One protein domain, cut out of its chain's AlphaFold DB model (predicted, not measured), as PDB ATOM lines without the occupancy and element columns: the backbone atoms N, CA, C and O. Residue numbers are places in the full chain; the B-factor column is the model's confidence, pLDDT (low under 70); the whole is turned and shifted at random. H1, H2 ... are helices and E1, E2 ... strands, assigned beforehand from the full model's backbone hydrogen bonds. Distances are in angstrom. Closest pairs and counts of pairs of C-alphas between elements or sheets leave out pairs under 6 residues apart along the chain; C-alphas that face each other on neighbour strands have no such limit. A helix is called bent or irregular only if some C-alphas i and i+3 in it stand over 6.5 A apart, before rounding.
ATOM      1  N   ILE A   2     -16.853 -29.010  27.072       69.44
ATOM      2  CA  ILE A   2     -15.404 -29.108  26.921       69.44
ATOM      3  C   ILE A   2     -14.966 -27.984  25.987       69.44
ATOM      4  O   ILE A   2     -15.569 -27.775  24.937       69.44
ATOM      5  N   VAL A   3     -13.946 -27.239  26.397       69.44
ATOM      6  CA  VAL A   3     -13.473 -26.059  25.682       69.44
ATOM      7  C   VAL A   3     -12.066 -26.338  25.178       69.44
ATOM      8  O   VAL A   3     -11.154 -26.562  25.969       69.44
ATOM      9  N   GLN A   4     -11.890 -26.319  23.862       72.69
ATOM     10  CA  GLN A   4     -10.586 -26.432  23.224       72.69
ATOM     11  C   GLN A   4     -10.229 -25.091  22.589       72.69
ATOM     12  O   GLN A   4     -10.930 -24.597  21.707       72.69
ATOM     13  N   ASN A   5      -9.142 -24.467  23.040       66.44
ATOM     14  CA  ASN A   5      -8.645 -23.253  22.402       66.44
ATOM     15  C   ASN A   5      -8.020 -23.603  21.039       66.44
ATOM     16  O   ASN A   5      -7.161 -24.480  20.970       66.44
ATOM     17  N   LEU A   6      -8.448 -22.928  19.968       67.75
ATOM     18  CA  LEU A   6      -7.833 -23.070  18.643       67.75
ATOM     19  C   LEU A   6      -6.668 -22.097  18.485       67.75
ATOM     20  O   LEU A   6      -5.557 -22.492  18.135       67.75
ATOM     21  N   TYR A   7      -6.935 -20.820  18.754       67.75
ATOM     22  CA  TYR A   7      -5.931 -19.771  18.829       67.75
ATOM     23  C   TYR A   7      -6.381 -18.668  19.777       67.75
ATOM     24  O   TYR A   7      -7.573 -18.416  19.977       67.75
ATOM     25  N   HIS A   8      -5.393 -17.977  20.328       64.56
ATOM     26  CA  HIS A   8      -5.588 -16.826  21.183       64.56
ATOM     27  C   HIS A   8      -4.715 -15.674  20.719       64.56
ATOM     28  O   HIS A   8      -3.627 -15.898  20.190       64.56
ATOM     29  N   ALA A   9      -5.209 -14.465  20.964       62.62
ATOM     30  CA  ALA A   9      -4.488 -13.226  20.751       62.62
ATOM     31  C   ALA A   9      -3.966 -13.046  19.323       62.62
ATOM     32  O   ALA A   9      -2.904 -12.462  19.120       62.62
ATOM     33  N   ASN A  10      -4.708 -13.542  18.324       67.75
ATOM     34  CA  ASN A  10      -4.314 -13.306  16.949       67.75
ATOM     35  C   ASN A  10      -4.558 -11.836  16.620       67.75
ATOM     36  O   ASN A  10      -5.695 -11.365  16.637       67.75
ATOM     37  N   LEU A  11      -3.478 -11.115  16.360       66.94
ATOM     38  CA  LEU A  11      -3.541  -9.694  16.098       66.94
ATOM     39  C   LEU A  11      -3.924  -9.467  14.638       66.94
ATOM     40  O   LEU A  11      -3.238  -9.926  13.723       66.94
ATOM     41  N   LYS A  12      -5.026  -8.753  14.438       68.94
ATOM     42  CA  LYS A  12      -5.557  -8.416  13.127       68.94
ATOM     43  C   LYS A  12      -5.490  -6.915  12.913       68.94
ATOM     44  O   LYS A  12      -5.956  -6.150  13.756       68.94
ATOM     45  N   ILE A  13      -4.937  -6.520  11.773       67.38
ATOM     46  CA  ILE A  13      -4.857  -5.123  11.348       67.38
ATOM     47  C   ILE A  13      -5.700  -4.979  10.082       67.38
ATOM     48  O   ILE A  13      -5.395  -5.601   9.058       67.38
ATOM     49  N   ASP A  14      -6.785  -4.211  10.168       64.50
ATOM     50  CA  ASP A  14      -7.655  -3.939   9.019       64.50
ATOM     51  C   ASP A  14      -7.096  -2.841   8.093       64.50
ATOM     52  O   ASP A  14      -6.013  -2.291   8.319       64.50
ATOM     53  N   ALA A  15      -7.819  -2.568   7.002       57.50
ATOM     54  CA  ALA A  15      -7.425  -1.603   5.974       57.50
ATOM     55  C   ALA A  15      -7.373  -0.163   6.520       57.50
ATOM     56  O   ALA A  15      -6.585   0.665   6.063       57.50
ATOM     57  N   GLU A  16      -8.188   0.128   7.532       55.38
ATOM     58  CA  GLU A  16      -8.243   1.398   8.249       55.38
ATOM     59  C   GLU A  16      -7.167   1.518   9.349       55.38
ATOM     60  O   GLU A  16      -7.039   2.570   9.992       55.38
ATOM     61  N   GLY A  17      -6.354   0.474   9.545       53.66
ATOM     62  CA  GLY A  17      -5.268   0.410  10.522       53.66
ATOM     63  C   GLY A  17      -5.732   0.250  11.965       53.66
ATOM     64  O   GLY A  17      -4.958   0.520  12.888       53.66
ATOM     65  N   SER A  18      -6.978  -0.164  12.176       60.97
ATOM     66  CA  SER A  18      -7.475  -0.553  13.484       60.97
ATOM     67  C   SER A  18      -6.939  -1.937  13.847       60.97
ATOM     68  O   SER A  18      -6.983  -2.892  13.069       60.97
ATOM     69  N   VAL A  19      -6.403  -2.032  15.063       64.50
ATOM     70  CA  VAL A  19      -5.913  -3.288  15.627       64.50
ATOM     71  C   VAL A  19      -7.057  -3.944  16.382       64.50
ATOM     72  O   VAL A  19      -7.659  -3.339  17.270       64.50
ATOM     73  N   SER A  20      -7.347  -5.190  16.048       69.56
ATOM     74  CA  SER A  20      -8.281  -6.018  16.797       69.56
ATOM     75  C   SER A  20      -7.629  -7.338  17.165       69.56
ATOM     76  O   SER A  20      -6.736  -7.835  16.481       69.56
ATOM     77  N   LEU A  21      -8.063  -7.897  18.283       72.62
ATOM     78  CA  LEU A  21      -7.629  -9.196  18.746       72.62
ATOM     79  C   LEU A  21      -8.694 -10.220  18.385       72.62
ATOM     80  O   LEU A  21      -9.842 -10.089  18.802       72.62
ATOM     81  N   GLU A  22      -8.313 -11.242  17.626       76.62
ATOM     82  CA  GLU A  22      -9.174 -12.370  17.303       76.62
ATOM     83  C   GLU A  22      -8.778 -13.592  18.149       76.62
ATOM     84  O   GLU A  22      -7.600 -13.917  18.311       76.62
ATOM     85  N   SER A  23      -9.751 -14.288  18.729       76.81
ATOM     86  CA  SER A  23      -9.530 -15.572  19.413       76.81
ATOM     87  C   SER A  23     -10.592 -16.565  18.989       76.81
ATOM     88  O   SER A  23     -11.756 -16.189  18.879       76.81
ATOM     89  N   ALA A  24     -10.222 -17.827  18.791       80.56
ATOM     90  CA  ALA A  24     -11.174 -18.866  18.428       80.56
ATOM     91  C   ALA A  24     -11.104 -20.081  19.345       80.56
ATOM     92  O   ALA A  24     -10.038 -20.504  19.795       80.56
ATOM     93  N   TRP A  25     -12.275 -20.662  19.572       81.75
ATOM     94  CA  TRP A  25     -12.501 -21.753  20.503       81.75
ATOM     95  C   TRP A  25     -13.424 -22.785  19.876       81.75
ATOM     96  O   TRP A  25     -14.363 -22.422  19.170       81.75
ATOM     97  N   GLU A  26     -13.194 -24.058  20.162       85.69
ATOM     98  CA  GLU A  26     -14.146 -25.131  19.909       85.69
ATOM     99  C   GLU A  26     -14.828 -25.521  21.212       85.69
ATOM    100  O   GLU A  26     -14.195 -25.883  22.203       85.69
ATOM    101  N   LEU A  27     -16.148 -25.398  21.196       84.50
ATOM    102  CA  LEU A  27     -17.026 -25.751  22.289       84.50
ATOM    103  C   LEU A  27     -17.661 -27.091  21.963       84.50
ATOM    104  O   LEU A  27     -18.481 -27.180  21.048       84.50
ATOM    105  N   ALA A  28     -17.264 -28.118  22.703       84.12
ATOM    106  CA  ALA A  28     -17.816 -29.454  22.595       84.12
ATOM    107  C   ALA A  28     -18.830 -29.709  23.717       84.12
ATOM    108  O   ALA A  28     -18.548 -29.530  24.909       84.12
ATOM    109  N   LEU A  29     -20.025 -30.138  23.332       80.94
ATOM    110  CA  LEU A  29     -21.042 -30.614  24.259       80.94
ATOM    111  C   LEU A  29     -20.738 -32.062  24.654       80.94
ATOM    112  O   LEU A  29     -20.255 -32.846  23.840       80.94
ATOM    113  N   GLU A  30     -21.016 -32.412  25.911       81.50
ATOM    114  CA  GLU A  30     -20.858 -33.793  26.400       81.50
ATOM    115  C   GLU A  30     -21.819 -34.754  25.689       81.50
ATOM    116  O   GLU A  30     -21.469 -35.904  25.431       81.50
ATOM    117  N   GLU A  31     -22.989 -34.253  25.293       82.31
ATOM    118  CA  GLU A  31     -23.939 -34.940  24.424       82.31
ATOM    119  C   GLU A  31     -24.235 -34.065  23.193       82.31
ATOM    120  O   GLU A  31     -24.362 -32.846  23.337       82.31
ATOM    121  N   PRO A  32     -24.355 -34.636  21.978       84.44
ATOM    122  CA  PRO A  32     -24.686 -33.864  20.784       84.44
ATOM    123  C   PRO A  32     -26.002 -33.095  20.944       84.44
ATOM    124  O   PRO A  32     -26.997 -33.645  21.418       84.44
ATOM    125  N   ALA A  33     -26.035 -31.842  20.490       84.12
ATOM    126  CA  ALA A  33     -27.249 -31.039  20.504       84.12
ATOM    127  C   ALA A  33     -28.343 -31.677  19.637       84.12
ATOM    128  O   ALA A  33     -28.078 -32.247  18.575       84.12
ATOM    129  N   SER A  34     -29.599 -31.492  20.048       84.00
ATOM    130  CA  SER A  34     -30.766 -31.962  19.288       84.00
ATOM    131  C   SER A  34     -30.944 -31.241  17.941       84.00
ATOM    132  O   SER A  34     -31.629 -31.744  17.051       84.00
ATOM    133  N   GLY A  35     -30.293 -30.086  17.765       87.19
ATOM    134  CA  GLY A  35     -30.271 -29.310  16.531       87.19
ATOM    135  C   GLY A  35     -29.272 -28.150  16.578       87.19
ATOM    136  O   GLY A  35     -28.747 -27.797  17.635       87.19
ATOM    137  N   LEU A  36     -29.023 -27.533  15.416       85.88
ATOM    138  CA  LEU A  36     -28.056 -26.434  15.267       85.88
ATOM    139  C   LEU A  36     -28.406 -25.202  16.114       85.88
ATOM    140  O   LEU A  36     -27.504 -24.543  16.621       85.88
ATOM    141  N   GLU A  37     -29.695 -24.902  16.289       86.12
ATOM    142  CA  GLU A  37     -30.146 -23.757  17.091       86.12
ATOM    143  C   GLU A  37     -29.783 -23.911  18.570       86.12
ATOM    144  O   GLU A  37     -29.303 -22.959  19.182       86.12
ATOM    145  N   GLN A  38     -29.948 -25.115  19.128       86.06
ATOM    146  CA  GLN A  38     -29.562 -25.407  20.509       86.06
ATOM    147  C   GLN A  38     -28.047 -25.248  20.681       86.06
ATOM    148  O   GLN A  38     -27.600 -24.537  21.579       86.06
ATOM    149  N   LEU A  39     -27.262 -25.838  19.775       85.69
ATOM    150  CA  LEU A  39     -25.805 -25.729  19.797       85.69
ATOM    151  C   LEU A  39     -25.335 -24.266  19.725       85.69
ATOM    152  O   LEU A  39     -24.452 -23.854  20.472       85.69
ATOM    153  N   GLN A  40     -25.931 -23.461  18.839       85.31
ATOM    154  CA  GLN A  40     -25.601 -22.041  18.716       85.31
ATOM    155  C   GLN A  40     -26.048 -21.227  19.934       85.31
ATOM    156  O   GLN A  40     -25.355 -20.284  20.306       85.31
ATOM    157  N   ALA A  41     -27.177 -21.562  20.564       85.12
ATOM    158  CA  ALA A  41     -27.641 -20.893  21.777       85.12
ATOM    159  C   ALA A  41     -26.700 -21.157  22.961       85.12
ATOM    160  O   ALA A  41     -26.332 -20.219  23.667       85.12
ATOM    161  N   GLU A  42     -26.251 -22.401  23.134       84.12
ATOM    162  CA  GLU A  42     -25.269 -22.768  24.159       84.12
ATOM    163  C   GLU A  42     -23.910 -22.107  23.889       84.12
ATOM    164  O   GLU A  42     -23.316 -21.515  24.792       84.12
ATOM    165  N   ALA A  43     -23.471 -22.083  22.626       84.38
ATOM    166  CA  ALA A  43     -22.257 -21.381  22.224       84.38
ATOM    167  C   ALA A  43     -22.343 -19.860  22.441       84.38
ATOM    168  O   ALA A  43     -21.362 -19.261  22.870       84.38
ATOM    169  N   ARG A  44     -23.507 -19.224  22.210       85.00
ATOM    170  CA  ARG A  44     -23.751 -17.801  22.539       85.00
ATOM    171  C   ARG A  44     -23.718 -17.543  24.036       85.00
ATOM    172  O   ARG A  44     -23.091 -16.582  24.466       85.00
ATOM    173  N   GLY A  45     -24.400 -18.387  24.811       82.31
ATOM    174  CA  GLY A  45     -24.440 -18.275  26.266       82.31
ATOM    175  C   GLY A  45     -23.048 -18.406  26.869       82.31
ATOM    176  O   GLY A  45     -22.693 -17.651  27.773       82.31
ATOM    177  N   TRP A  46     -22.224 -19.298  26.313       82.88
ATOM    178  CA  TRP A  46     -20.819 -19.320  26.663       82.88
ATOM    179  C   TRP A  46     -20.097 -18.089  26.147       82.88
ATOM    180  O   TRP A  46     -19.378 -17.516  26.937       82.88
ATOM    181  N   ALA A  47     -20.262 -17.647  24.901       76.81
ATOM    182  CA  ALA A  47     -19.449 -16.567  24.351       76.81
ATOM    183  C   ALA A  47     -19.574 -15.231  25.108       76.81
ATOM    184  O   ALA A  47     -18.579 -14.535  25.295       76.81
ATOM    185  N   GLY A  48     -20.762 -14.914  25.615       77.94
ATOM    186  CA  GLY A  48     -21.049 -13.609  26.211       77.94
ATOM    187  C   GLY A  48     -21.532 -12.595  25.173       77.94
ATOM    188  O   GLY A  48     -21.897 -12.950  24.049       77.94
ATOM    189  N   GLY A  49     -21.601 -11.331  25.580       78.81
ATOM    190  CA  GLY A  49     -22.144 -10.225  24.793       78.81
ATOM    191  C   GLY A  49     -21.086  -9.308  24.175       78.81
ATOM    192  O   GLY A  49     -19.974  -9.171  24.678       78.81
ATOM    193  N   ILE A  50     -21.458  -8.612  23.096       79.44
ATOM    194  CA  ILE A  50     -20.681  -7.464  22.603       79.44
ATOM    195  C   ILE A  50     -20.659  -6.390  23.702       79.44
ATOM    196  O   ILE A  50     -21.704  -6.055  24.261       79.44
ATOM    197  N   GLY A  51     -19.478  -5.848  23.990       68.31
ATOM    198  CA  GLY A  51     -19.238  -4.884  25.064       68.31
ATOM    199  C   GLY A  51     -18.883  -5.510  26.415       68.31
ATOM    200  O   GLY A  51     -18.586  -4.770  27.349       68.31
ATOM    201  N   GLU A  52     -18.882  -6.840  26.534       78.62
ATOM    202  CA  GLU A  52     -18.376  -7.526  27.727       78.62
ATOM    203  C   GLU A  52     -16.843  -7.675  27.692       78.62
ATOM    204  O   GLU A  52     -16.243  -7.612  26.610       78.62
ATOM    205  N   PRO A  53     -16.190  -7.872  28.855       78.69
ATOM    206  CA  PRO A  53     -14.755  -8.129  28.930       78.69
ATOM    207  C   PRO A  53     -14.312  -9.307  28.056       78.69
ATOM    208  O   PRO A  53     -14.917 -10.382  28.069       78.69
ATOM    209  N   PHE A  54     -13.227  -9.112  27.308       76.94
ATOM    210  CA  PHE A  54     -12.672 -10.120  26.411       76.94
ATOM    211  C   PHE A  54     -12.106 -11.309  27.194       76.94
ATOM    212  O   PHE A  54     -11.483 -11.117  28.231       76.94
ATOM    213  N   ARG A  55     -12.272 -12.546  26.715       79.00
ATOM    214  CA  ARG A  55     -11.780 -13.735  27.434       79.00
ATOM    215  C   ARG A  55     -10.367 -14.129  27.017       79.00
ATOM    216  O   ARG A  55     -10.107 -14.349  25.835       79.00
ATOM    217  N   ILE A  56      -9.489 -14.272  28.004       72.38
ATOM    218  CA  ILE A  56      -8.086 -14.664  27.870       72.38
ATOM    219  C   ILE A  56      -7.947 -16.130  28.334       72.38
ATOM    220  O   ILE A  56      -8.197 -16.407  29.501       72.38
ATOM    221  N   PRO A  57      -7.603 -17.088  27.458       65.94
ATOM    222  CA  PRO A  57      -7.375 -18.483  27.809       65.94
ATOM    223  C   PRO A  57      -6.156 -18.674  28.701       65.94
ATOM    224  O   PRO A  57      -5.101 -18.082  28.474       65.94
ATOM    225  N   ALA A  58      -6.270 -19.655  29.586       65.44
ATOM    226  CA  ALA A  58      -5.142 -20.355  30.169       65.44
ATOM    227  C   ALA A  58      -4.848 -21.656  29.395       65.44
ATOM    228  O   ALA A  58      -5.677 -22.180  28.646       65.44
ATOM    229  N   ALA A  59      -3.643 -22.196  29.584       52.00
ATOM    230  CA  ALA A  59      -3.159 -23.386  28.875       52.00
ATOM    231  C   ALA A  59      -3.968 -24.670  29.160       52.00
ATOM    232  O   ALA A  59      -3.869 -25.636  28.410       52.00
ATOM    233  N   ASP A  60      -4.761 -24.685  30.230       61.19
ATOM    234  CA  ASP A  60      -5.602 -25.807  30.658       61.19
ATOM    235  C   ASP A  60      -7.043 -25.744  30.114       61.19
ATOM    236  O   ASP A  60      -7.863 -26.603  30.439       61.19
ATOM    237  N   GLY A  61      -7.361 -24.743  29.285       58.88
ATOM    238  CA  GLY A  61      -8.700 -24.529  28.731       58.88
ATOM    239  C   GLY A  61      -9.629 -23.688  29.615       58.88
ATOM    240  O   GLY A  61     -10.768 -23.434  29.215       58.88
ATOM    241  N   SER A  62      -9.164 -23.217  30.778       74.12
ATOM    242  CA  SER A  62      -9.851 -22.176  31.552       74.12
ATOM    243  C   SER A  62      -9.643 -20.784  30.935       74.12
ATOM    244  O   SER A  62      -8.907 -20.632  29.956       74.12
ATOM    245  N   TYR A  63     -10.337 -19.761  31.442       76.06
ATOM    246  CA  TYR A  63     -10.184 -18.387  30.960       76.06
ATOM    247  C   TYR A  63     -10.319 -17.347  32.076       76.06
ATOM    248  O   TYR A  63     -11.062 -17.537  33.037       76.06
ATOM    249  N   GLU A  64      -9.647 -16.216  31.885       81.75
ATOM    250  CA  GLU A  64      -9.778 -14.985  32.661       81.75
ATOM    251  C   GLU A  64     -10.430 -13.886  31.811       81.75
ATOM    252  O   GLU A  64     -10.512 -13.984  30.583       81.75
ATOM    253  N   PHE A  65     -10.931 -12.837  32.456       80.56
ATOM    254  CA  PHE A  65     -11.484 -11.674  31.765       80.56
ATOM    255  C   PHE A  65     -10.415 -10.588  31.627       80.56
ATOM    256  O   PHE A  65      -9.757 -10.229  32.598       80.56
ATOM    257  N   SER A  66     -10.272 -10.048  30.420       74.25
ATOM    258  CA  SER A  66      -9.413  -8.910  30.123       74.25
ATOM    259  C   SER A  66      -9.946  -7.660  30.813       74.25
ATOM    260  O   SER A  66     -11.122  -7.322  30.687       74.25
ATOM    261  N   GLU A  67      -9.066  -6.937  31.497       69.38
ATOM    262  CA  GLU A  67      -9.404  -5.658  32.129       69.38
ATOM    263  C   GLU A  67      -9.416  -4.484  31.132       69.38
ATOM    264  O   GLU A  67      -9.901  -3.402  31.460       69.38
ATOM    265  N   THR A  68      -8.885  -4.678  29.919       66.38
ATOM    266  CA  THR A  68      -8.594  -3.592  28.962       66.38
ATOM    267  C   THR A  68      -9.224  -3.774  27.580       66.38
ATOM    268  O   THR A  68      -9.354  -2.799  26.836       66.38
ATOM    269  N   VAL A  69      -9.640  -4.994  27.227       70.00
ATOM    270  CA  VAL A  69     -10.215  -5.330  25.917       70.00
ATOM    271  C   VAL A  69     -11.683  -5.708  26.083       70.00
ATOM    272  O   VAL A  69     -12.025  -6.545  26.920       70.00
ATOM    273  N   LEU A  70     -12.551  -5.133  25.249       73.56
ATOM    274  CA  LEU A  70     -13.963  -5.512  25.169       73.56
ATOM    275  C   LEU A  70     -14.238  -6.289  23.885       73.56
ATOM    276  O   LEU A  70     -13.620  -6.044  22.846       73.56
ATOM    277  N   VAL A  71     -15.197  -7.209  23.948       75.19
ATOM    278  CA  VAL A  71     -15.679  -7.944  22.778       75.19
ATOM    279  C   VAL A  71     -16.393  -6.977  21.834       75.19
ATOM    280  O   VAL A  71     -17.381  -6.346  22.202       75.19
ATOM    281  N   THR A  72     -15.921  -6.879  20.597       73.75
ATOM    282  CA  THR A  72     -16.514  -6.061  19.531       73.75
ATOM    283  C   THR A  72     -17.283  -6.898  18.513       73.75
ATOM    284  O   THR A  72     -18.174  -6.379  17.843       73.75
ATOM    285  N   GLY A  73     -17.001  -8.201  18.423       78.62
ATOM    286  CA  GLY A  73     -17.691  -9.118  17.521       78.62
ATOM    287  C   GLY A  73     -17.621 -10.570  17.984       78.62
ATOM    288  O   GLY A  73     -16.655 -10.985  18.621       78.62
ATOM    289  N   ILE A  74     -18.661 -11.340  17.657       84.38
ATOM    290  CA  ILE A  74     -18.750 -12.780  17.927       84.38
ATOM    291  C   ILE A  74     -19.287 -13.468  16.672       84.38
ATOM    292  O   ILE A  74     -20.386 -13.161  16.208       84.38
ATOM    293  N   GLU A  75     -18.533 -14.422  16.139       87.50
ATOM    294  CA  GLU A  75     -18.916 -15.266  15.009       87.50
ATOM    295  C   GLU A  75     -19.024 -16.728  15.473       87.50
ATOM    296  O   GLU A  75     -18.145 -17.246  16.160       87.50
ATOM    297  N   LEU A  76     -20.114 -17.410  15.101       87.50
ATOM    298  CA  LEU A  76     -20.396 -18.792  15.505       87.50
ATOM    299  C   LEU A  76     -20.496 -19.694  14.281       87.50
ATOM    300  O   LEU A  76     -21.346 -19.484  13.415       87.50
ATOM    301  N   LYS A  77     -19.657 -20.727  14.232       88.56
ATOM    302  CA  LYS A  77     -19.575 -21.691  13.134       88.56
ATOM    303  C   LYS A  77     -19.815 -23.104  13.658       88.56
ATOM    304  O   LYS A  77     -18.934 -23.670  14.302       88.56
ATOM    305  N   PRO A  78     -20.988 -23.703  13.402       86.06
ATOM    306  CA  PRO A  78     -21.217 -25.108  13.718       86.06
ATOM    307  C   PRO A  78     -20.252 -26.001  12.926       86.06
ATOM    308  O   PRO A  78     -20.184 -25.888  11.705       86.06
ATOM    309  N   VAL A  79     -19.516 -26.880  13.615       85.75
ATOM    310  CA  VAL A  79     -18.615 -27.877  13.000       85.75
ATOM    311  C   VAL A  79     -19.324 -29.232  12.907       85.75
ATOM    312  O   VAL A  79     -19.265 -29.911  11.888       85.75
ATOM    313  N   SER A  80     -20.051 -29.605  13.961       85.62
ATOM    314  CA  SER A  80     -20.973 -30.747  14.006       85.62
ATOM    315  C   SER A  80     -22.114 -30.436  14.981       85.62
ATOM    316  O   SER A  80     -22.095 -29.387  15.613       85.62
ATOM    317  N   LEU A  81     -23.087 -31.336  15.167       84.94
ATOM    318  CA  LEU A  81     -24.110 -31.158  16.213       84.94
ATOM    319  C   LEU A  81     -23.544 -31.228  17.644       84.94
ATOM    320  O   LEU A  81     -24.226 -30.823  18.577       84.94
ATOM    321  N   ALA A  82     -22.310 -31.703  17.830       84.81
ATOM    322  CA  ALA A  82     -21.650 -31.747  19.134       84.81
ATOM    323  C   ALA A  82     -20.621 -30.626  19.338       84.81
ATOM    324  O   ALA A  82     -20.220 -30.391  20.472       84.81
ATOM    325  N   VAL A  83     -20.176 -29.949  18.269       86.38
ATOM    326  CA  VAL A  83     -19.055 -28.995  18.323       86.38
ATOM    327  C   VAL A  83     -19.394 -27.697  17.597       86.38
ATOM    328  O   VAL A  83     -19.698 -27.702  16.400       86.38
ATOM    329  N   CYS A  84     -19.278 -26.571  18.302       87.12
ATOM    330  CA  CYS A  84     -19.403 -25.229  17.738       87.12
ATOM    331  C   CYS A  84     -18.091 -24.460  17.868       87.12
ATOM    332  O   CYS A  84     -17.532 -24.360  18.958       87.12
ATOM    333  N   ARG A  85     -17.625 -23.871  16.768       87.31
ATOM    334  CA  ARG A  85     -16.497 -22.947  16.778       87.31
ATOM    335  C   ARG A  85     -16.987 -21.529  17.050       87.31
ATOM    336  O   ARG A  85     -17.832 -21.017  16.320       87.31
ATOM    337  N   VAL A  86     -16.426 -20.890  18.065       85.25
ATOM    338  CA  VAL A  86     -16.704 -19.504  18.457       85.25
ATOM    339  C   VAL A  86     -15.477 -18.657  18.177       85.25
ATOM    340  O   VAL A  86     -14.399 -18.983  18.661       85.25
ATOM    341  N   ILE A  87     -15.636 -17.585  17.405       83.75
ATOM    342  CA  ILE A  87     -14.577 -16.633  17.065       83.75
ATOM    343  C   ILE A  87     -14.952 -15.277  17.671       83.75
ATOM    344  O   ILE A  87     -16.009 -14.731  17.362       83.75
ATOM    345  N   PHE A  88     -14.093 -14.742  18.531       80.69
ATOM    346  CA  PHE A  88     -14.222 -13.424  19.146       80.69
ATOM    347  C   PHE A  88     -13.327 -12.433  18.447       80.69
ATOM    348  O   PHE A  88     -12.176 -12.757  18.179       80.69
ATOM    349  N   SER A  89     -13.816 -11.214  18.277       77.88
ATOM    350  CA  SER A  89     -13.001 -10.047  17.970       77.88
ATOM    351  C   SER A  89     -13.126  -9.053  19.118       77.88
ATOM    352  O   SER A  89     -14.218  -8.873  19.660       77.88
ATOM    353  N   GLY A  90     -12.020  -8.438  19.519       73.88
ATOM    354  CA  GLY A  90     -11.980  -7.433  20.574       73.88
ATOM    355  C   GLY A  90     -11.077  -6.265  20.214       73.88
ATOM    356  O   GLY A  90     -10.161  -6.412  19.410       73.88
ATOM    357  N   ALA A  91     -11.341  -5.106  20.804       68.50
ATOM    358  CA  ALA A  91     -10.501  -3.917  20.675       68.50
ATOM    359  C   ALA A  91     -10.259  -3.307  22.061       68.50
ATOM    360  O   ALA A  91     -11.105  -3.428  22.953       68.50
ATOM    361  N   GLU A  92      -9.097  -2.680  22.251       63.53
ATOM    362  CA  GLU A  92      -8.800  -1.974  23.499       63.53
ATOM    363  C   GLU A  92      -9.694  -0.745  23.671       63.53
ATOM    364  O   GLU A  92      -9.941   0.001  22.721       63.53
ATOM    365  N   PHE A  93     -10.123  -0.503  24.909       53.56
ATOM    366  CA  PHE A  93     -10.781   0.737  25.303       53.56
ATOM    367  C   PHE A  93      -9.945   1.444  26.373       53.56
ATOM    368  O   PHE A  93      -9.577   0.846  27.383       53.56
ATOM    369  N   ALA A  94      -9.653   2.734  26.184       48.31
ATOM    370  CA  ALA A  94      -9.011   3.525  27.229       48.31
ATOM    371  C   ALA A  94     -10.008   3.748  28.375       48.31
ATOM    372  O   ALA A  94     -11.026   4.425  28.213       48.31
ATOM    373  N   ALA A  95      -9.719   3.191  29.549       38.06
ATOM    374  CA  ALA A  95     -10.490   3.440  30.759       38.06
ATOM    375  C   ALA A  95     -10.299   4.899  31.224       38.06
ATOM    376  O   ALA A  95      -9.469   5.190  32.080       38.06
ATOM    377  N   GLY A  96     -11.062   5.832  30.648       36.75
ATOM    378  CA  GLY A  96     -11.171   7.199  31.158       36.75
ATOM    379  C   GLY A  96     -11.449   8.273  30.106       36.75
ATOM    380  O   GLY A  96     -10.525   8.791  29.497       36.75
ATOM    381  N   GLY A  97     -12.714   8.698  30.013       33.72
ATOM    382  CA  GLY A  97     -13.076  10.057  29.588       33.72
ATOM    383  C   GLY A  97     -13.527  10.254  28.137       33.72
ATOM    384  O   GLY A  97     -12.741  10.638  27.287       33.72
ATOM    385  N   GLY A  98     -14.841  10.147  27.913       37.72
ATOM    386  CA  GLY A  98     -15.642  11.136  27.166       37.72
ATOM    387  C   GLY A  98     -15.516  11.277  25.643       37.72
ATOM    388  O   GLY A  98     -16.508  11.649  25.026       37.72
ATOM    389  N   GLU A  99     -14.390  10.963  25.011       41.66
ATOM    390  CA  GLU A  99     -14.250  11.000  23.550       41.66
ATOM    391  C   GLU A  99     -13.539   9.734  23.080       41.66
ATOM    392  O   GLU A  99     -12.494   9.368  23.607       41.66
ATOM    393  N   ALA A 100     -14.155   9.027  22.131       39.38
ATOM    394  CA  ALA A 100     -13.710   7.725  21.650       39.38
ATOM    395  C   ALA A 100     -12.250   7.768  21.155       39.38
ATOM    396  O   ALA A 100     -11.985   8.390  20.123       39.38
ATOM    397  N   PRO A 101     -11.303   7.071  21.809       41.41
ATOM    398  CA  PRO A 101     -10.003   6.821  21.224       41.41
ATOM    399  C   PRO A 101     -10.113   5.513  20.442       41.41
ATOM    400  O   PRO A 101     -10.005   4.424  21.000       41.41
ATOM    401  N   ALA A 102     -10.392   5.623  19.147       43.03
ATOM    402  CA  ALA A 102     -10.243   4.503  18.230       43.03
ATOM    403  C   ALA A 102      -8.749   4.316  17.920       43.03
ATOM    404  O   ALA A 102      -8.053   5.287  17.610       43.03
ATOM    405  N   LEU A 103      -8.269   3.071  17.976       46.75
ATOM    406  CA  LEU A 103      -7.069   2.656  17.248       46.75
ATOM    407  C   LEU A 103      -7.309   3.009  15.775       46.75
ATOM    408  O   LEU A 103      -8.130   2.376  15.121       46.75
ATOM    409  N   ALA A 104      -6.664   4.058  15.282       50.31
ATOM    410  CA  ALA A 104      -6.790   4.511  13.903       50.31
ATOM    411  C   ALA A 104      -5.396   4.575  13.281       50.31
ATOM    412  O   ALA A 104      -4.437   4.961  13.964       50.31
ATOM    413  N   ALA A 105      -5.281   4.217  11.997       48.28
ATOM    414  CA  ALA A 105      -4.060   4.411  11.225       48.28
ATOM    415  C   ALA A 105      -3.475   5.808  11.479       48.28
ATOM    416  O   ALA A 105      -4.126   6.833  11.266       48.28
ATOM    417  N   ALA A 106      -2.221   5.852  11.922       47.72
ATOM    418  CA  ALA A 106      -1.499   7.085  12.193       47.72
ATOM    419  C   ALA A 106      -0.478   7.336  11.075       47.72
ATOM    420  O   ALA A 106       0.717   7.476  11.326       47.72
ATOM    421  N   GLY A 107      -0.934   7.365   9.819       54.59
ATOM    422  CA  GLY A 107      -0.098   7.744   8.677       54.59
ATOM    423  C   GLY A 107      -0.342   6.942   7.402       54.59
ATOM    424  O   GLY A 107      -1.236   6.105   7.327       54.59
ATOM    425  N   SER A 108       0.465   7.236   6.382       57.22
ATOM    426  CA  SER A 108       0.447   6.552   5.087       57.22
ATOM    427  C   SER A 108       1.035   5.146   5.187       57.22
ATOM    428  O   SER A 108       2.112   4.972   5.764       57.22
ATOM    429  N   VAL A 109       0.372   4.179   4.558       69.62
ATOM    430  CA  VAL A 109       0.938   2.855   4.277       69.62
ATOM    431  C   VAL A 109       2.053   3.012   3.243       69.62
ATOM    432  O   VAL A 109       1.892   3.729   2.253       69.62
ATOM    433  N   VAL A 110       3.201   2.387   3.499       77.88
ATOM    434  CA  VAL A 110       4.307   2.304   2.543       77.88
ATOM    435  C   VAL A 110       4.423   0.858   2.091       77.88
ATOM    436  O   VAL A 110       4.851  -0.001   2.861       77.88
ATOM    437  N   ASP A 111       4.042   0.612   0.844       80.31
ATOM    438  CA  ASP A 111       4.139  -0.688   0.188       80.31
ATOM    439  C   ASP A 111       5.378  -0.722  -0.719       80.31
ATOM    440  O   ASP A 111       5.617   0.186  -1.524       80.31
ATOM    441  N   VAL A 112       6.184  -1.775  -0.593       83.50
ATOM    442  CA  VAL A 112       7.366  -2.032  -1.418       83.50
ATOM    443  C   VAL A 112       7.330  -3.483  -1.876       83.50
ATOM    444  O   VAL A 112       7.250  -4.395  -1.061       83.50
ATOM    445  N   TYR A 113       7.438  -3.711  -3.182       81.62
ATOM    446  CA  TYR A 113       7.672  -5.049  -3.719       81.62
ATOM    447  C   TYR A 113       9.174  -5.314  -3.758       81.62
ATOM    448  O   TYR A 113       9.933  -4.540  -4.350       81.62
ATOM    449  N   GLU A 114       9.607  -6.387  -3.104       77.88
ATOM    450  CA  GLU A 114      11.001  -6.813  -3.129       77.88
ATOM    451  C   GLU A 114      11.345  -7.507  -4.455       77.88
ATOM    452  O   GLU A 114      10.485  -7.818  -5.282       77.88
ATOM    453  N   THR A 115      12.638  -7.728  -4.701       73.56
ATOM    454  CA  THR A 115      13.128  -8.309  -5.965       73.56
ATOM    455  C   THR A 115      12.669  -9.749  -6.196       73.56
ATOM    456  O   THR A 115      12.710 -10.223  -7.326       73.56
ATOM    457  N   ASP A 116      12.253 -10.442  -5.138       71.81
ATOM    458  CA  ASP A 116      11.669 -11.785  -5.171       71.81
ATOM    459  C   ASP A 116      10.134 -11.772  -5.306       71.81
ATOM    460  O   ASP A 116       9.503 -12.825  -5.279       71.81
ATOM    461  N   GLY A 117       9.534 -10.590  -5.485       70.44
ATOM    462  CA  GLY A 117       8.093 -10.408  -5.613       70.44
ATOM    463  C   GLY A 117       7.342 -10.400  -4.282       70.44
ATOM    464  O   GLY A 117       6.133 -10.182  -4.304       70.44
ATOM    465  N   ALA A 118       8.021 -10.596  -3.144       76.00
ATOM    466  CA  ALA A 118       7.382 -10.537  -1.837       76.00
ATOM    467  C   ALA A 118       6.947  -9.106  -1.516       76.00
ATOM    468  O   ALA A 118       7.694  -8.138  -1.704       76.00
ATOM    469  N   HIS A 119       5.724  -8.978  -1.013       82.75
ATOM    470  CA  HIS A 119       5.174  -7.694  -0.639       82.75
ATOM    471  C   HIS A 119       5.636  -7.301   0.767       82.75
ATOM    472  O   HIS A 119       5.366  -7.991   1.747       82.75
ATOM    473  N   ARG A 120       6.342  -6.179   0.885       84.81
ATOM    474  CA  ARG A 120       6.774  -5.608   2.161       84.81
ATOM    475  C   ARG A 120       5.945  -4.375   2.466       84.81
ATOM    476  O   ARG A 120       5.877  -3.455   1.654       84.81
ATOM    477  N   ARG A 121       5.358  -4.334   3.657       85.44
ATOM    478  CA  ARG A 121       4.480  -3.249   4.086       85.44
ATOM    479  C   ARG A 121       4.977  -2.641   5.389       85.44
ATOM    480  O   ARG A 121       5.254  -3.352   6.356       85.44
ATOM    481  N   THR A 122       5.057  -1.316   5.418       84.25
ATOM    482  CA  THR A 122       5.327  -0.534   6.627       84.25
ATOM    483  C   THR A 122       4.136   0.359   6.937       84.25
ATOM    484  O   THR A 122       3.643   1.078   6.067       84.25
ATOM    485  N   MET A 123       3.686   0.355   8.190       79.56
ATOM    486  CA  MET A 123       2.575   1.189   8.637       79.56
ATOM    487  C   MET A 123       2.777   1.674  10.062       79.56
ATOM    488  O   MET A 123       3.415   1.018  10.887       79.56
ATOM    489  N   ARG A 124       2.216   2.850  10.333       75.75
ATOM    490  CA  ARG A 124       2.198   3.467  11.652       75.75
ATOM    491  C   ARG A 124       0.795   3.428  12.230       75.75
ATOM    492  O   ARG A 124      -0.161   3.819  11.561       75.75
ATOM    493  N   PHE A 125       0.680   3.013  13.479       72.31
ATOM    494  CA  PHE A 125      -0.575   3.023  14.221       72.31
ATOM    495  C   PHE A 125      -0.368   3.582  15.622       72.31
ATOM    496  O   PHE A 125       0.750   3.644  16.134       72.31
ATOM    497  N   ARG A 126      -1.464   4.036  16.226       66.56
ATOM    498  CA  ARG A 126      -1.471   4.625  17.562       66.56
ATOM    499  C   ARG A 126      -2.344   3.784  18.483       66.56
ATOM    500  O   ARG A 126      -3.525   3.622  18.204       66.56
ATOM    501  N   ALA A 127      -1.765   3.298  19.575       66.62
ATOM    502  CA  ALA A 127      -2.427   2.541  20.632       66.62
ATOM    503  C   ALA A 127      -2.491   3.340  21.945       66.62
ATOM    504  O   ALA A 127      -1.831   4.374  22.097       66.62
ATOM    505  N   SER A 128      -3.287   2.864  22.907       63.50
ATOM    506  CA  SER A 128      -3.340   3.440  24.256       63.50
ATOM    507  C   SER A 128      -1.980   3.333  24.956       63.50
ATOM    508  O   SER A 128      -1.232   2.383  24.738       63.50
ATOM    509  N   ALA A 129      -1.663   4.271  25.855       65.56
ATOM    510  CA  ALA A 129      -0.504   4.140  26.747       65.56
ATOM    511  C   ALA A 129      -0.583   2.906  27.669       65.56
ATOM    512  O   ALA A 129       0.442   2.457  28.177       65.56
ATOM    513  N   SER A 130      -1.787   2.364  27.874       60.50
ATOM    514  CA  SER A 130      -2.051   1.156  28.658       60.50
ATOM    515  C   SER A 130      -2.044  -0.136  27.834       60.50
ATOM    516  O   SER A 130      -2.505  -1.153  28.346       60.50
ATOM    517  N   VAL A 131      -1.594  -0.093  26.571       65.88
ATOM    518  CA  VAL A 131      -1.631  -1.260  25.684       65.88
ATOM    519  C   VAL A 131      -0.856  -2.431  26.283       65.88
ATOM    520  O   VAL A 131       0.288  -2.268  26.721       65.88
ATOM    521  N   SER A 132      -1.472  -3.614  26.319       61.72
ATOM    522  CA  SER A 132      -0.771  -4.813  26.797       61.72
ATOM    523  C   SER A 132       0.449  -5.104  25.904       61.72
ATOM    524  O   SER A 132       0.319  -5.054  24.678       61.72
ATOM    525  N   PRO A 133       1.632  -5.449  26.457       65.81
ATOM    526  CA  PRO A 133       2.821  -5.774  25.662       65.81
ATOM    527  C   PRO A 133       2.611  -6.894  24.635       65.81
ATOM    528  O   PRO A 133       3.311  -6.952  23.628       65.81
ATOM    529  N   GLU A 134       1.645  -7.778  24.883       60.88
ATOM    530  CA  GLU A 134       1.269  -8.881  23.991       60.88
ATOM    531  C   GLU A 134       0.552  -8.402  22.718       60.88
ATOM    532  O   GLU A 134       0.550  -9.102  21.710       60.88
ATOM    533  N   LEU A 135      -0.014  -7.190  22.742       61.47
ATOM    534  CA  LEU A 135      -0.705  -6.550  21.617       61.47
ATOM    535  C   LEU A 135       0.239  -5.735  20.727       61.47
ATOM    536  O   LEU A 135      -0.187  -5.142  19.736       61.47
ATOM    537  N   ILE A 136       1.521  -5.673  21.079       72.69
ATOM    538  CA  ILE A 136       2.538  -5.008  20.273       72.69
ATOM    539  C   ILE A 136       3.161  -6.062  19.347       72.69
ATOM    540  O   ILE A 136       3.732  -7.036  19.845       72.69
ATOM    541  N   PRO A 137       3.104  -5.887  18.011       76.38
ATOM    542  CA  PRO A 137       3.730  -6.806  17.067       76.38
ATOM    543  C   PRO A 137       5.199  -7.057  17.393       76.38
ATOM    544  O   PRO A 137       5.983  -6.123  17.556       76.38
ATOM    545  N   GLN A 138       5.590  -8.328  17.457       78.88
ATOM    546  CA  GLN A 138       6.970  -8.708  17.754       78.88
ATOM    547  C   GLN A 138       7.684  -9.202  16.495       78.88
ATOM    548  O   GLN A 138       7.087  -9.964  15.732       78.88
ATOM    549  N   PRO A 139       8.957  -8.822  16.278       83.06
ATOM    550  CA  PRO A 139       9.761  -9.375  15.193       83.06
ATOM    551  C   PRO A 139       9.764 -10.911  15.204       83.06
ATOM    552  O   PRO A 139       9.902 -11.530  16.258       83.06
ATOM    553  N   GLY A 140       9.612 -11.520  14.030       78.19
ATOM    554  CA  GLY A 140       9.535 -12.969  13.843       78.19
ATOM    555  C   GLY A 140       8.171 -13.587  14.157       78.19
ATOM    556  O   GLY A 140       8.058 -14.810  14.139       78.19
ATOM    557  N   ARG A 141       7.135 -12.789  14.455       79.75
ATOM    558  CA  ARG A 141       5.765 -13.289  14.648       79.75
ATOM    559  C   ARG A 141       4.891 -13.072  13.408       79.75
ATOM    560  O   ARG A 141       5.032 -12.036  12.750       79.75
ATOM    561  N   PRO A 142       3.993 -14.024  13.098       79.38
ATOM    562  CA  PRO A 142       3.010 -13.854  12.041       79.38
ATOM    563  C   PRO A 142       1.972 -12.788  12.419       79.38
ATOM    564  O   PRO A 142       1.614 -12.635  13.586       79.38
ATOM    565  N   LEU A 143       1.502 -12.062  11.412       75.94
ATOM    566  CA  LEU A 143       0.500 -11.008  11.479       75.94
ATOM    567  C   LEU A 143      -0.541 -11.246  10.386       75.94
ATOM    568  O   LEU A 143      -0.193 -11.499   9.228       75.94
ATOM    569  N   GLU A 144      -1.815 -11.115  10.745       72.19
ATOM    570  CA  GLU A 144      -2.891 -11.027   9.764       72.19
ATOM    571  C   GLU A 144      -3.045  -9.564   9.349       72.19
ATOM    572  O   GLU A 144      -3.497  -8.719  10.128       72.19
ATOM    573  N   TRP A 145      -2.645  -9.272   8.111       72.94
ATOM    574  CA  TRP A 145      -2.741  -7.945   7.520       72.94
ATOM    575  C   TRP A 145      -3.543  -8.033   6.226       72.94
ATOM    576  O   TRP A 145      -3.425  -9.012   5.492       72.94
ATOM    577  N   GLU A 146      -4.370  -7.025   5.946       65.44
ATOM    578  CA  GLU A 146      -5.195  -6.939   4.739       65.44
ATOM    579  C   GLU A 146      -4.487  -7.496   3.489       65.44
ATOM    580  O   GLU A 146      -3.462  -6.967   3.041       65.44
ATOM    581  N   GLY A 147      -5.049  -8.578   2.943       62.56
ATOM    582  CA  GLY A 147      -4.579  -9.226   1.721       62.56
ATOM    583  C   GLY A 147      -3.739 -10.489   1.914       62.56
ATOM    584  O   GLY A 147      -3.589 -11.215   0.937       62.56
ATOM    585  N   GLY A 148      -3.254 -10.816   3.120       70.69
ATOM    586  CA  GLY A 148      -2.450 -12.031   3.282       70.69
ATOM    587  C   GLY A 148      -1.792 -12.249   4.643       70.69
ATOM    588  O   GLY A 148      -2.110 -11.618   5.651       70.69
ATOM    589  N   ALA A 149      -0.865 -13.203   4.657       80.06
ATOM    590  CA  ALA A 149      -0.055 -13.544   5.814       80.06
ATOM    591  C   ALA A 149       1.266 -12.776   5.782       80.06
ATOM    592  O   ALA A 149       2.012 -12.877   4.807       80.06
ATOM    593  N   PHE A 150       1.584 -12.048   6.850       82.25
ATOM    594  CA  PHE A 150       2.824 -11.282   6.941       82.25
ATOM    595  C   PHE A 150       3.646 -11.723   8.148       82.25
ATOM    596  O   PHE A 150       3.097 -12.052   9.192       82.25
ATOM    597  N   ILE A 151       4.969 -11.689   8.038       84.44
ATOM    598  CA  ILE A 151       5.884 -11.865   9.167       84.44
ATOM    599  C   ILE A 151       6.397 -10.494   9.586       84.44
ATOM    600  O   ILE A 151       6.964  -9.762   8.774       84.44
ATOM    601  N   CYS A 152       6.196 -10.141  10.854       84.69
ATOM    602  CA  CYS A 152       6.730  -8.913  11.427       84.69
ATOM    603  C   CYS A 152       8.262  -8.953  11.398       84.69
ATOM    604  O   CYS A 152       8.873  -9.855  11.964       84.69
ATOM    605  N   GLU A 153       8.902  -7.969  10.780       86.19
ATOM    606  CA  GLU A 153      10.363  -7.857  10.750       86.19
ATOM    607  C   GLU A 153      10.865  -6.858  11.791       86.19
ATOM    608  O   GLU A 153      11.920  -7.043  12.396       86.19
ATOM    609  N   SER A 154      10.110  -5.780  12.006       86.88
ATOM    610  CA  SER A 154      10.424  -4.788  13.028       86.88
ATOM    611  C   SER A 154       9.170  -4.084  13.526       86.88
ATOM    612  O   SER A 154       8.250  -3.818  12.756       86.88
ATOM    613  N   CYS A 155       9.166  -3.748  14.813       85.00
ATOM    614  CA  CYS A 155       8.179  -2.877  15.435       85.00
ATOM    615  C   CYS A 155       8.921  -1.841  16.281       85.00
ATOM    616  O   CYS A 155       9.618  -2.193  17.235       85.00
ATOM    617  N   ARG A 156       8.819  -0.563  15.912       85.06
ATOM    618  CA  ARG A 156       9.410   0.555  16.659       85.06
ATOM    619  C   ARG A 156       8.317   1.275  17.426       85.06
ATOM    620  O   ARG A 156       7.347   1.714  16.825       85.06
ATOM    621  N   SER A 157       8.500   1.433  18.733       80.94
ATOM    622  CA  SER A 157       7.543   2.115  19.604       80.94
ATOM    623  C   SER A 157       8.068   3.463  20.094       80.94
ATOM    624  O   SER A 157       9.185   3.533  20.610       80.94
ATOM    625  N   SER A 158       7.244   4.508  20.030       77.81
ATOM    626  CA  SER A 158       7.483   5.799  20.683       77.81
ATOM    627  C   SER A 158       6.297   6.186  21.564       77.81
ATOM    628  O   SER A 158       5.156   6.178  21.110       77.81
ATOM    629  N   ASN A 159       6.555   6.529  22.826       74.69
ATOM    630  CA  ASN A 159       5.518   6.848  23.810       74.69
ATOM    631  C   ASN A 159       5.378   8.371  23.984       74.69
ATOM    632  O   ASN A 159       6.376   9.058  24.205       74.69
ATOM    633  N   SER A 160       4.151   8.889  23.904       65.94
ATOM    634  CA  SER A 160       3.823  10.308  24.106       65.94
ATOM    635  C   SER A 160       3.113  10.598  25.442       65.94
ATOM    636  O   SER A 160       2.602  11.698  25.647       65.94
ATOM    637  N   GLY A 161       3.076   9.634  26.367       61.06
ATOM    638  CA  GLY A 161       2.482   9.741  27.705       61.06
ATOM    639  C   GLY A 161       1.011   9.314  27.769       61.06
ATOM    640  O   GLY A 161       0.623   8.635  28.712       61.06
ATOM    641  N   PHE A 162       0.215   9.649  26.749       61.06
ATOM    642  CA  PHE A 162      -1.202   9.255  26.637       61.06
ATOM    643  C   PHE A 162      -1.462   8.212  25.539       61.06
ATOM    644  O   PHE A 162      -2.517   7.585  25.515       61.06
ATOM    645  N   SER A 163      -0.496   7.998  24.643       66.25
ATOM    646  CA  SER A 163      -0.578   7.019  23.558       66.25
ATOM    647  C   SER A 163       0.801   6.467  23.201       66.25
ATOM    648  O   SER A 163       1.813   7.146  23.394       66.25
ATOM    649  N   VAL A 164       0.832   5.267  22.630       70.94
ATOM    650  CA  VAL A 164       2.022   4.675  22.011       70.94
ATOM    651  C   VAL A 164       1.848   4.718  20.500       70.94
ATOM    652  O   VAL A 164       0.852   4.227  19.979       70.94
ATOM    653  N   GLU A 165       2.805   5.299  19.785       75.75
ATOM    654  CA  GLU A 165       2.902   5.164  18.330       75.75
ATOM    655  C   GLU A 165       3.816   3.990  17.989       75.75
ATOM    656  O   GLU A 165       4.910   3.863  18.543       75.75
ATOM    657  N   LEU A 166       3.348   3.125  17.097       79.31
ATOM    658  CA  LEU A 166       4.000   1.893  16.679       79.31
ATOM    659  C   LEU A 166       4.208   1.941  15.164       79.31
ATOM    660  O   LEU A 166       3.254   2.107  14.411       79.31
ATOM    661  N   GLU A 167       5.455   1.819  14.714       84.62
ATOM    662  CA  GLU A 167       5.823   1.648  13.306       84.62
ATOM    663  C   GLU A 167       6.190   0.185  13.079       84.62
ATOM    664  O   GLU A 167       7.223  -0.279  13.568       84.62
ATOM    665  N   VAL A 168       5.345  -0.539  12.346       84.25
ATOM    666  CA  VAL A 168       5.532  -1.961  12.049       84.25
ATOM    667  C   VAL A 168       5.886  -2.134  10.591       84.25
ATOM    668  O   VAL A 168       5.207  -1.609   9.712       84.25
ATOM    669  N   THR A 169       6.955  -2.884  10.348       86.31
ATOM    670  CA  THR A 169       7.341  -3.365   9.024       86.31
ATOM    671  C   THR A 169       7.192  -4.873   9.005       86.31
ATOM    672  O   THR A 169       7.748  -5.554   9.869       86.31
ATOM    673  N   ALA A 170       6.447  -5.385   8.032       86.62
ATOM    674  CA  ALA A 170       6.215  -6.807   7.859       86.62
ATOM    675  C   ALA A 170       6.325  -7.202   6.384       86.62
ATOM    676  O   ALA A 170       6.113  -6.383   5.487       86.62
ATOM    677  N   ARG A 171       6.649  -8.468   6.142       85.81
ATOM    678  CA  ARG A 171       6.844  -9.030   4.806       85.81
ATOM    679  C   ARG A 171       5.880 -10.186   4.577       85.81
ATOM    680  O   ARG A 171       5.769 -11.060   5.430       85.81
ATOM    681  N   GLU A 172       5.194 -10.184   3.442       84.75
ATOM    682  CA  GLU A 172       4.294 -11.255   3.033       84.75
ATOM    683  C   GLU A 172       5.075 -12.564   2.874       84.75
ATOM    684  O   GLU A 172       6.145 -12.594   2.254       84.75
ATOM    685  N   ALA A 173       4.551 -13.642   3.453       82.75
ATOM    686  CA  ALA A 173       5.172 -14.954   3.381       82.75
ATOM    687  C   ALA A 173       4.117 -16.058   3.317       82.75
ATOM    688  O   ALA A 173       3.210 -16.119   4.142       82.75
TER     689      ALA A 173
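This is residues 2 to 173 of the 491 residues of an uncharacterized protein of Victivallales bacterium CCUG 44730 (UniProt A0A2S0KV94). Two slabs of strands meet at an angle, only partly face to face: E1 to E5 make one, with E3 and residues 63 to 68 of E4 folded back over it and H1 packed over E4 and E5, while E6, E7, E9 and E10 make the other. Short E8, beside E1, joins them into one strongly twisted, curled, mixed sheet, in the order E3 E4 E5 E2 E1 E8 E9 E10 E7 E6. The printed part has 172 residues with ten named strands and one named helix, H1, which comes between E2 and E3, and is mostly strand. It is compact, with a radius of gyration of the C-alphas of 18.0 A and spans of 53 by 46 by 27 A.

Start at E1, residues 2 to 13, a hairpin with E2, residues 19 to 28; N 4 and O 26 are 2.9 A apart, within hydrogen-bond range. Next comes H1, residues 36 to 47, in which every O i to N i+4 pair is within hydrogen-bond range. E3, residues 53 to 57, E4, residues 63 to 78, and E5, residues 83 to 92, form a meander, each strand the antiparallel neighbour of the one before; look for N 56 and O 64 at 2.8 A, and N 75 and O 87 at 2.8 A. E4 bends by 135 degrees at residue 68. E5 is also antiparallel to E2, with N 23 and O 88 at 2.9 A. H1 is on the sheet, over E4 and E5, at a height over the sheet of 8.4 A; its closest C-alphas to E5 are Ala 43 and Cys 84, 6.6 A. E6, residues 110 to 113, makes a hairpin with E7, residues 119 to 128; N 112 and O 120 are 2.8 A apart. E8, residues 142 to 145, E9, residues 148 to 159, and E10, residues 163 to 172, form another meander, with N 143 and O 150 at 2.7 A and N 156 and O 167 at 2.8 A. E7 to E10 form a Greek key, that meander with E7 antiparallel to E10; N 168 and O 123 are 2.9 A apart. E8 is parallel to E1, with N 13 and O 144 at 3.1 A. This is a folded sheet, bent back on itself: E3 E4 E5 E2 E1 E8 face E10 E7 E6, with E9 as the hinge.

Find C-alpha 2 at (-15.404, -29.108, 26.921); E1 runs 30.5 A from there. E2 spans 29.6 A, E5 29.4 A, E9 29.0 A and E7 28.6 A. E10 runs 27.9 A to C-alpha 172 at (4.294, -11.255, 3.033).

The two C-alphas farthest apart, Ser 34 and Thr 115, are 55.9 A apart. The printed part has no cut; the links E5 to E6 and E7 to E8 are long. Mean pLDDT of the printed part is 73.1, and 61 residues are under 70, among them residues 5 to 20 and 91 to 109.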